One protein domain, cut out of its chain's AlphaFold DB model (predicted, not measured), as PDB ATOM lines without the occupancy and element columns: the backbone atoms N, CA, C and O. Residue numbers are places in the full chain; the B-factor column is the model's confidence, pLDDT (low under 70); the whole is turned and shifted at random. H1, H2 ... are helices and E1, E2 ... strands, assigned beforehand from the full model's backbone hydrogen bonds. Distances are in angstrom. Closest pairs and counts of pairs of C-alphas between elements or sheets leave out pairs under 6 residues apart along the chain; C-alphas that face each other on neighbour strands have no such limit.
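This is residues 60 to 120 of the 186 residues of the protein "Hypothetical protein" of Sepia pharaonis (UniProt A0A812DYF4). A strongly twisted ribbon of three antiparallel strands, order E1 E2 E3, has a looped-out link, residues 73 to 78 sticking out, leading to one short helix, H1, that only grazes the sheet. The 61 printed residues hold E1, H1, E2, E3 in chain order, class mixed. The whole is only just compact, close to loose, radius of gyration of the C-alphas 12.6 A, spanning 40 by 28 by 18 A.

E1, residues 62 to 70, bends by 52 degrees at residue 67. It is antiparallel to E2, residues 98 to 106, at 159 degrees; N 64 and O 103 are 2.9 A apart, within hydrogen-bond range. E2 and E3, residues 109 to 116, form a hairpin at 156 degrees, with N 102 and O 113 at 2.8 A. H1, residues 82 to 90, with every O i to N i+4 pair within hydrogen-bond range, grazes the sheet with residues 83 to 87; its closest C-alphas to E3, Leu 84 and Val 114, are 7.8 A apart.

From first to last C-alpha, E1 measures 23.5 A, beginning at (48.959, 55.898, 94.848), H1 12.8 A, E2 25.5 A, and E3 23.0 A, ending at (43.242, 46.354, 112.312).

The farthest C-alphas, Glu 60 and Ser 94, are 40.3 A apart. The printed part has no cut; the E1 to H1 link is long. Residues 72 to 96 and 119 to 120 have pLDDT under 70.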
ATOM      1  N   GLU A  60      54.193  60.735  92.601       78.06
ATOM      2  CA  GLU A  60      52.780  60.408  92.724       78.06
ATOM      3  C   GLU A  60      52.624  59.168  93.609       78.06
ATOM      4  O   GLU A  60      52.929  58.047  93.211       78.06
ATOM      5  N   ARG A  61      52.148  59.369  94.842       76.38
ATOM      6  CA  ARG A  61      51.803  58.267  95.746       76.38
ATOM      7  C   ARG A  61      50.386  57.798  95.470       76.38
ATOM      8  O   ARG A  61      49.428  58.534  95.716       76.38
ATOM      9  N   ILE A  62      50.254  56.558  95.012       79.19
ATOM     10  CA  ILE A  62      48.959  55.898  94.848       79.19
ATOM     11  C   ILE A  62      48.756  54.971  96.042       79.19
ATOM     12  O   ILE A  62      49.514  54.024  96.242       79.19
ATOM     13  N   VAL A  63      47.721  55.256  96.833       78.00
ATOM     14  CA  VAL A  63      47.284  54.395  97.936       78.00
ATOM     15  C   VAL A  63      46.007  53.694  97.507       78.00
ATOM     16  O   VAL A  63      45.016  54.356  97.192       78.00
ATOM     17  N   SER A  64      46.042  52.366  97.489       80.88
ATOM     18  CA  SER A  64      44.881  51.524  97.203       80.88
ATOM     19  C   SER A  64      44.553  50.699  98.438       80.88
ATOM     20  O   SER A  64      45.437  50.080  99.029       80.88
ATOM     21  N   TYR A  65      43.282  50.697  98.830       78.38
ATOM     22  CA  TYR A  65      42.792  49.877  99.931       78.38
ATOM     23  C   TYR A  65      42.166  48.620  99.347       78.38
ATOM     24  O   TYR A  65      41.259  48.700  98.516       78.38
ATOM     25  N   LEU A  66      42.667  47.465  99.769       78.62
ATOM     26  CA  LEU A  66      41.954  46.210  99.582       78.62
ATOM     27  C   LEU A  66      40.870  46.149 100.663       78.62
ATOM     28  O   LEU A  66      41.102  46.599 101.787       78.62
ATOM     29  N   GLY A  67      39.688  45.636 100.312       79.00
ATOM     30  CA  GLY A  67      38.610  45.404 101.276       79.00
ATOM     31  C   GLY A  67      39.051  44.494 102.434       79.00
ATOM     32  O   GLY A  67      40.190  44.027 102.447       79.00
ATOM     33  N   PRO A  68      38.174  44.223 103.411       77.62
ATOM     34  CA  PRO A  68      38.525  43.395 104.559       77.62
ATOM     35  C   PRO A  68      39.037  42.022 104.101       77.62
ATOM     36  O   PRO A  68      38.340  41.281 103.404       77.62
ATOM     37  N   ILE A  69      40.270  41.686 104.485       81.19
ATOM     38  CA  ILE A  69      40.871  40.374 104.224       81.19
ATOM     39  C   ILE A  69      40.901  39.610 105.542       81.19
ATOM     40  O   ILE A  69      41.484  40.063 106.527       81.19
ATOM     41  N   TYR A  70      40.297  38.426 105.557       77.12
ATOM     42  CA  TYR A  70      40.378  37.521 106.697       77.12
ATOM     43  C   TYR A  70      41.748  36.855 106.724       77.12
ATOM     44  O   TYR A  70      42.121  36.142 105.795       77.12
ATOM     45  N   LEU A  71      42.497  37.039 107.809       72.62
ATOM     46  CA  LEU A  71      43.874  36.541 107.895       72.62
ATOM     47  C   LEU A  71      43.998  35.013 107.811       72.62
ATOM     48  O   LEU A  71      45.052  34.512 107.423       72.62
ATOM     49  N   ASN A  72      42.920  34.276 108.090       67.56
ATOM     50  CA  ASN A  72      42.875  32.820 107.932       67.56
ATOM     51  C   ASN A  72      43.039  32.359 106.472       67.56
ATOM     52  O   ASN A  72      43.374  31.198 106.251       67.56
ATOM     53  N   SER A  73      42.816  33.236 105.484       58.78
ATOM     54  CA  SER A  73      42.991  32.913 104.061       58.78
ATOM     55  C   SER A  73      44.371  33.286 103.509       58.78
ATOM     56  O   SER A  73      44.705  32.901 102.385       58.78
ATOM     57  N   ILE A  74      45.193  34.021 104.267       68.12
ATOM     58  CA  ILE A  74      46.491  34.495 103.780       68.12
ATOM     59  C   ILE A  74      47.524  33.376 103.913       68.12
ATOM     60  O   ILE A  74      47.787  32.857 104.998       68.12
ATOM     61  N   ASN A  75      48.144  33.019 102.789       61.03
ATOM     62  CA  ASN A  75      49.176  31.990 102.743       61.03
ATOM     63  C   ASN A  75      50.362  32.354 103.660       61.03
ATOM     64  O   ASN A  75      50.905  33.461 103.604       61.03
ATOM     65  N   SER A  76      50.801  31.388 104.472       59.94
ATOM     66  CA  SER A  76      51.930  31.498 105.409       59.94
ATOM     67  C   SER A  76      53.240  32.002 104.778       59.94
ATOM     68  O   SER A  76      54.084  32.565 105.475       59.94
ATOM     69  N   SER A  77      53.407  31.862 103.459       48.66
ATOM     70  CA  SER A  77      54.565  32.364 102.710       48.66
ATOM     71  C   SER A  77      54.655  33.895 102.658       48.66
ATOM     72  O   SER A  77      55.763  34.432 102.673       48.66
ATOM     73  N   ILE A  78      53.517  34.598 102.667       59.66
ATOM     74  CA  ILE A  78      53.433  36.072 102.697       59.66
ATOM     75  C   ILE A  78      53.679  36.604 104.123       59.66
ATOM     76  O   ILE A  78      54.095  37.745 104.319       59.66
ATOM     77  N   MET A  79      53.499  35.760 105.142       55.59
ATOM     78  CA  MET A  79      53.531  36.143 106.558       55.59
ATOM     79  C   MET A  79      54.928  36.314 107.174       55.59
ATOM     80  O   MET A  79      55.032  36.525 108.380       55.59
ATOM     81  N   LYS A  80      56.017  36.281 106.397       56.59
ATOM     82  CA  LYS A  80      57.384  36.456 106.935       56.59
ATOM     83  C   LYS A  80      57.700  37.879 107.428       56.59
ATOM     84  O   LYS A  80      58.830  38.141 107.832       56.59
ATOM     85  N   SER A  81      56.742  38.807 107.410       62.72
ATOM     86  CA  SER A  81      56.963  40.151 107.942       62.72
ATOM     87  C   SER A  81      56.903  40.160 109.480       62.72
ATOM     88  O   SER A  81      55.969  39.656 110.115       62.72
ATOM     89  N   ASN A  82      57.917  40.768 110.104       64.25
ATOM     90  CA  ASN A  82      58.004  40.916 111.564       64.25
ATOM     91  C   ASN A  82      56.783  41.646 112.155       64.25
ATOM     92  O   ASN A  82      56.402  41.394 113.299       64.25
ATOM     93  N   SER A  83      56.150  42.521 111.372       64.00
ATOM     94  CA  SER A  83      54.977  43.314 111.748       64.00
ATOM     95  C   SER A  83      53.742  42.436 111.978       64.00
ATOM     96  O   SER A  83      53.110  42.525 113.026       64.00
ATOM     97  N   LEU A  84      53.446  41.525 111.043       64.25
ATOM     98  CA  LEU A  84      52.315  40.588 111.136       64.25
ATOM     99  C   LEU A  84      52.520  39.551 112.245       64.25
ATOM    100  O   LEU A  84      51.578  39.156 112.930       64.25
ATOM    101  N   THR A  85      53.773  39.154 112.468       65.31
ATOM    102  CA  THR A  85      54.123  38.203 113.530       65.31
ATOM    103  C   THR A  85      53.903  38.801 114.924       65.31
ATOM    104  O   THR A  85      53.460  38.093 115.828       65.31
ATOM    105  N   ARG A  86      54.171  40.106 115.110       69.75
ATOM    106  CA  ARG A  86      53.831  40.818 116.357       69.75
ATOM    107  C   ARG A  86      52.323  40.877 116.571       69.75
ATOM    108  O   ARG A  86      51.880  40.543 117.662       69.75
ATOM    109  N   TYR A  87      51.559  41.196 115.525       66.69
ATOM    110  CA  TYR A  87      50.094  41.229 115.595       66.69
ATOM    111  C   TYR A  87      49.495  39.879 116.004       66.69
ATOM    112  O   TYR A  87      48.623  39.817 116.862       66.69
ATOM    113  N   ARG A  88      50.007  38.766 115.471       65.25
ATOM    114  CA  ARG A  88      49.530  37.432 115.866       65.25
ATOM    115  C   ARG A  88      49.826  37.089 117.332       65.25
ATOM    116  O   ARG A  88      49.126  36.266 117.908       65.25
ATOM    117  N   LYS A  89      50.871  37.672 117.931       69.75
ATOM    118  CA  LYS A  89      51.213  37.440 119.345       69.75
ATOM    119  C   LYS A  89      50.360  38.263 120.303       69.75
ATOM    120  O   LYS A  89      50.141  37.813 121.421       69.75
ATOM    121  N   SER A  90      49.913  39.447 119.891       69.06
ATOM    122  CA  SER A  90      49.121  40.338 120.743       69.06
ATOM    123  C   SER A  90      47.640  39.964 120.818       69.06
ATOM    124  O   SER A  90      46.964  40.440 121.722       69.06
ATOM    125  N   TYR A  91      47.133  39.107 119.920       61.84
ATOM    126  CA  TYR A  91      45.709  38.764 119.867       61.84
ATOM    127  C   TYR A  91      45.464  37.243 119.813       61.84
ATOM    128  O   TYR A  91      46.111  36.539 119.033       61.84
ATOM    129  N   PRO A  92      44.530  36.706 120.622       57.91
ATOM    130  CA  PRO A  92      44.218  35.279 120.647       57.91
ATOM    131  C   PRO A  92      43.556  34.796 119.341       57.91
ATOM    132  O   PRO A  92      42.770  35.490 118.698       57.91
ATOM    133  N   VAL A  93      43.869  33.556 118.956       56.22
ATOM    134  CA  VAL A  93      43.547  32.928 117.653       56.22
ATOM    135  C   VAL A  93      42.053  32.575 117.488       56.22
ATOM    136  O   VAL A  93      41.645  32.055 116.456       56.22
ATOM    137  N   SER A  94      41.208  32.838 118.487       52.66
ATOM    138  CA  SER A  94      39.836  32.316 118.544       52.66
ATOM    139  C   SER A  94      38.789  33.094 117.737       52.66
ATOM    140  O   SER A  94      37.662  32.615 117.630       52.66
ATOM    141  N   SER A  95      39.125  34.250 117.158       58.09
ATOM    142  CA  SER A  95      38.172  35.089 116.409       58.09
ATOM    143  C   SER A  95      38.642  35.326 114.969       58.09
ATOM    144  O   SER A  95      39.840  35.480 114.750       58.09
ATOM    145  N   PRO A  96      37.747  35.359 113.964       61.69
ATOM    146  CA  PRO A  96      38.114  35.733 112.602       61.69
ATOM    147  C   PRO A  96      38.410  37.235 112.554       61.69
ATOM    148  O   PRO A  96      37.495  38.049 112.508       61.69
ATOM    149  N   TRP A  97      39.687  37.610 112.586       70.00
ATOM    150  CA  TRP A  97      40.092  39.006 112.451       70.00
ATOM    151  C   TRP A  97      40.115  39.385 110.966       70.00
ATOM    152  O   TRP A  97      40.871  38.808 110.170       70.00
ATOM    153  N   ALA A  98      39.270  40.344 110.593       74.69
ATOM    154  CA  ALA A  98      39.452  41.097 109.367       74.69
ATOM    155  C   ALA A  98      40.608  42.086 109.575       74.69
ATOM    156  O   ALA A  98      40.778  42.664 110.648       74.69
ATOM    157  N   VAL A  99      41.433  42.270 108.553       82.81
ATOM    158  CA  VAL A  99      42.410  43.360 108.509       82.81
ATOM    159  C   VAL A  99      42.232  44.143 107.229       82.81
ATOM    160  O   VAL A  99      41.868  43.591 106.187       82.81
ATOM    161  N   MET A 100      42.516  45.438 107.310       81.19
ATOM    162  CA  MET A 100      42.590  46.298 106.142       81.19
ATOM    163  C   MET A 100      44.035  46.354 105.657       81.19
ATOM    164  O   MET A 100      44.939  46.750 106.396       81.19
ATOM    165  N   CYS A 101      44.257  45.991 104.399       84.06
ATOM    166  CA  CYS A 101      45.559  46.137 103.759       84.06
ATOM    167  C   CYS A 101      45.567  47.425 102.932       84.06
ATOM    168  O   CYS A 101      44.846  47.547 101.939       84.06
ATOM    169  N   ALA A 102      46.406  48.376 103.330       80.88
ATOM    170  CA  ALA A 102      46.732  49.547 102.534       80.88
ATOM    171  C   ALA A 102      47.991  49.247 101.714       80.88
ATOM    172  O   ALA A 102      49.064  48.994 102.268       80.88
ATOM    173  N   VAL A 103      47.856  49.259 100.391       85.06
ATOM    174  CA  VAL A 103      48.976  49.102  99.463       85.06
ATOM    175  C   VAL A 103      49.372  50.491  98.979       85.06
ATOM    176  O   VAL A 103      48.602  51.169  98.295       85.06
ATOM    177  N   GLU A 104      50.563  50.926  99.368       85.06
ATOM    178  CA  GLU A 104      51.177  52.172  98.923       85.06
ATOM    179  C   GLU A 104      52.226  51.843  97.856       85.06
ATOM    180  O   GLU A 104      53.180  51.116  98.125       85.06
ATOM    181  N   SER A 105      52.060  52.378  96.646       83.69
ATOM    182  CA  SER A 105      53.091  52.318  95.604       83.69
ATOM    183  C   SER A 105      53.868  53.632  95.603       83.69
ATOM    184  O   SER A 105      53.263  54.701  95.455       83.69
ATOM    185  N   VAL A 106      55.189  53.560  95.774       82.44
ATOM    186  CA  VAL A 106      56.105  54.711  95.720       82.44
ATOM    187  C   VAL A 106      57.204  54.383  94.712       82.44
ATOM    188  O   VAL A 106      58.079  53.562  94.978       82.44
ATOM    189  N   GLY A 107      57.117  54.958  93.510       88.06
ATOM    190  CA  GLY A 107      57.998  54.586  92.399       88.06
ATOM    191  C   GLY A 107      57.871  53.096  92.050       88.06
ATOM    192  O   GLY A 107      56.774  52.622  91.755       88.06
ATOM    193  N   ASN A 108      58.989  52.367  92.116       84.94
ATOM    194  CA  ASN A 108      59.060  50.922  91.857       84.94
ATOM    195  C   ASN A 108      58.902  50.061  93.124       84.94
ATOM    196  O   ASN A 108      58.974  48.834  93.043       84.94
ATOM    197  N   GLU A 109      58.711  50.678  94.292       82.69
ATOM    198  CA  GLU A 109      58.545  49.968  95.557       82.69
ATOM    199  C   GLU A 109      57.065  49.859  95.936       82.69
ATOM    200  O   GLU A 109      56.306  50.831  95.891       82.69
ATOM    201  N   VAL A 110      56.660  48.655  96.349       84.19
ATOM    202  CA  VAL A 110      55.319  48.373  96.871       84.19
ATOM    203  C   VAL A 110      55.423  48.162  98.374       84.19
ATOM    204  O   VAL A 110      56.075  47.227  98.837       84.19
ATOM    205  N   ASN A 111      54.757  49.021  99.139       81.81
ATOM    206  CA  ASN A 111      54.731  48.972 100.591       81.81
ATOM    207  C   ASN A 111      53.332  48.572 101.064       81.81
ATOM    208  O   ASN A 111      52.346  49.243 100.760       81.81
ATOM    209  N   ILE A 112      53.230  47.470 101.805       85.00
ATOM    210  CA  ILE A 112      51.950  46.958 102.304       85.00
ATOM    211  C   ILE A 112      51.876  47.235 103.801       85.00
ATOM    212  O   ILE A 112      52.632  46.663 104.590       85.00
ATOM    213  N   LYS A 113      50.947  48.105 104.194       85.44
ATOM    214  CA  LYS A 113      50.614  48.381 105.591       85.44
ATOM    215  C   LYS A 113      49.346  47.626 105.957       85.44
ATOM    216  O   LYS A 113      48.361  47.657 105.225       85.44
ATOM    217  N   VAL A 114      49.383  46.939 107.090       83.81
ATOM    218  CA  VAL A 114      48.244  46.188 107.618       83.81
ATOM    219  C   VAL A 114      47.717  46.946 108.824       83.81
ATOM    220  O   VAL A 114      48.477  47.222 109.754       83.81
ATOM    221  N   HIS A 115      46.437  47.294 108.784       81.44
ATOM    222  CA  HIS A 115      45.725  47.958 109.867       81.44
ATOM    223  C   HIS A 115      44.651  47.015 110.427       81.44
ATOM    224  O   HIS A 115      44.060  46.252 109.650       81.44
ATOM    225  N   PRO A 116      44.396  47.038 111.747       79.75
ATOM    226  CA  PRO A 116      43.242  46.354 112.312       79.75
ATOM    227  C   PRO A 116      41.967  46.905 111.663       79.75
ATOM    228  O   PRO A 116      41.875  48.098 111.365       79.75
ATOM    229  N   TRP A 117      41.032  46.011 111.352       82.38
ATOM    230  CA  TRP A 117      39.701  46.401 110.914       82.38
ATOM    231  C   TRP A 117      38.841  46.551 112.168       82.38
ATOM    232  O   TRP A 117      38.452  45.552 112.770       82.38
ATOM    233  N   ASP A 118      38.602  47.791 112.584       75.75
ATOM    234  CA  ASP A 118      37.722  48.083 113.711       75.75
ATOM    235  C   ASP A 118      36.282  48.168 113.185       75.75
ATOM    236  O   ASP A 118      35.903  49.141 112.531       75.75
ATOM    237  N   ASP A 119      35.480  47.130 113.447       65.94
ATOM    238  CA  ASP A 119      34.057  47.069 113.066       65.94
ATOM    239  C   ASP A 119      33.180  48.082 113.838       65.94
ATOM    240  O   ASP A 119      31.996  48.220 113.549       65.94
ATOM    241  N   GLU A 120      33.742  48.820 114.803       61.59
ATOM    242  CA  GLU A 120      32.988  49.682 115.725       61.59
ATOM    243  C   GLU A 120      32.711  51.108 115.217       61.59
ATOM    244  O   GLU A 120      32.292  51.971 115.987       61.59
TER     245      GLU A 120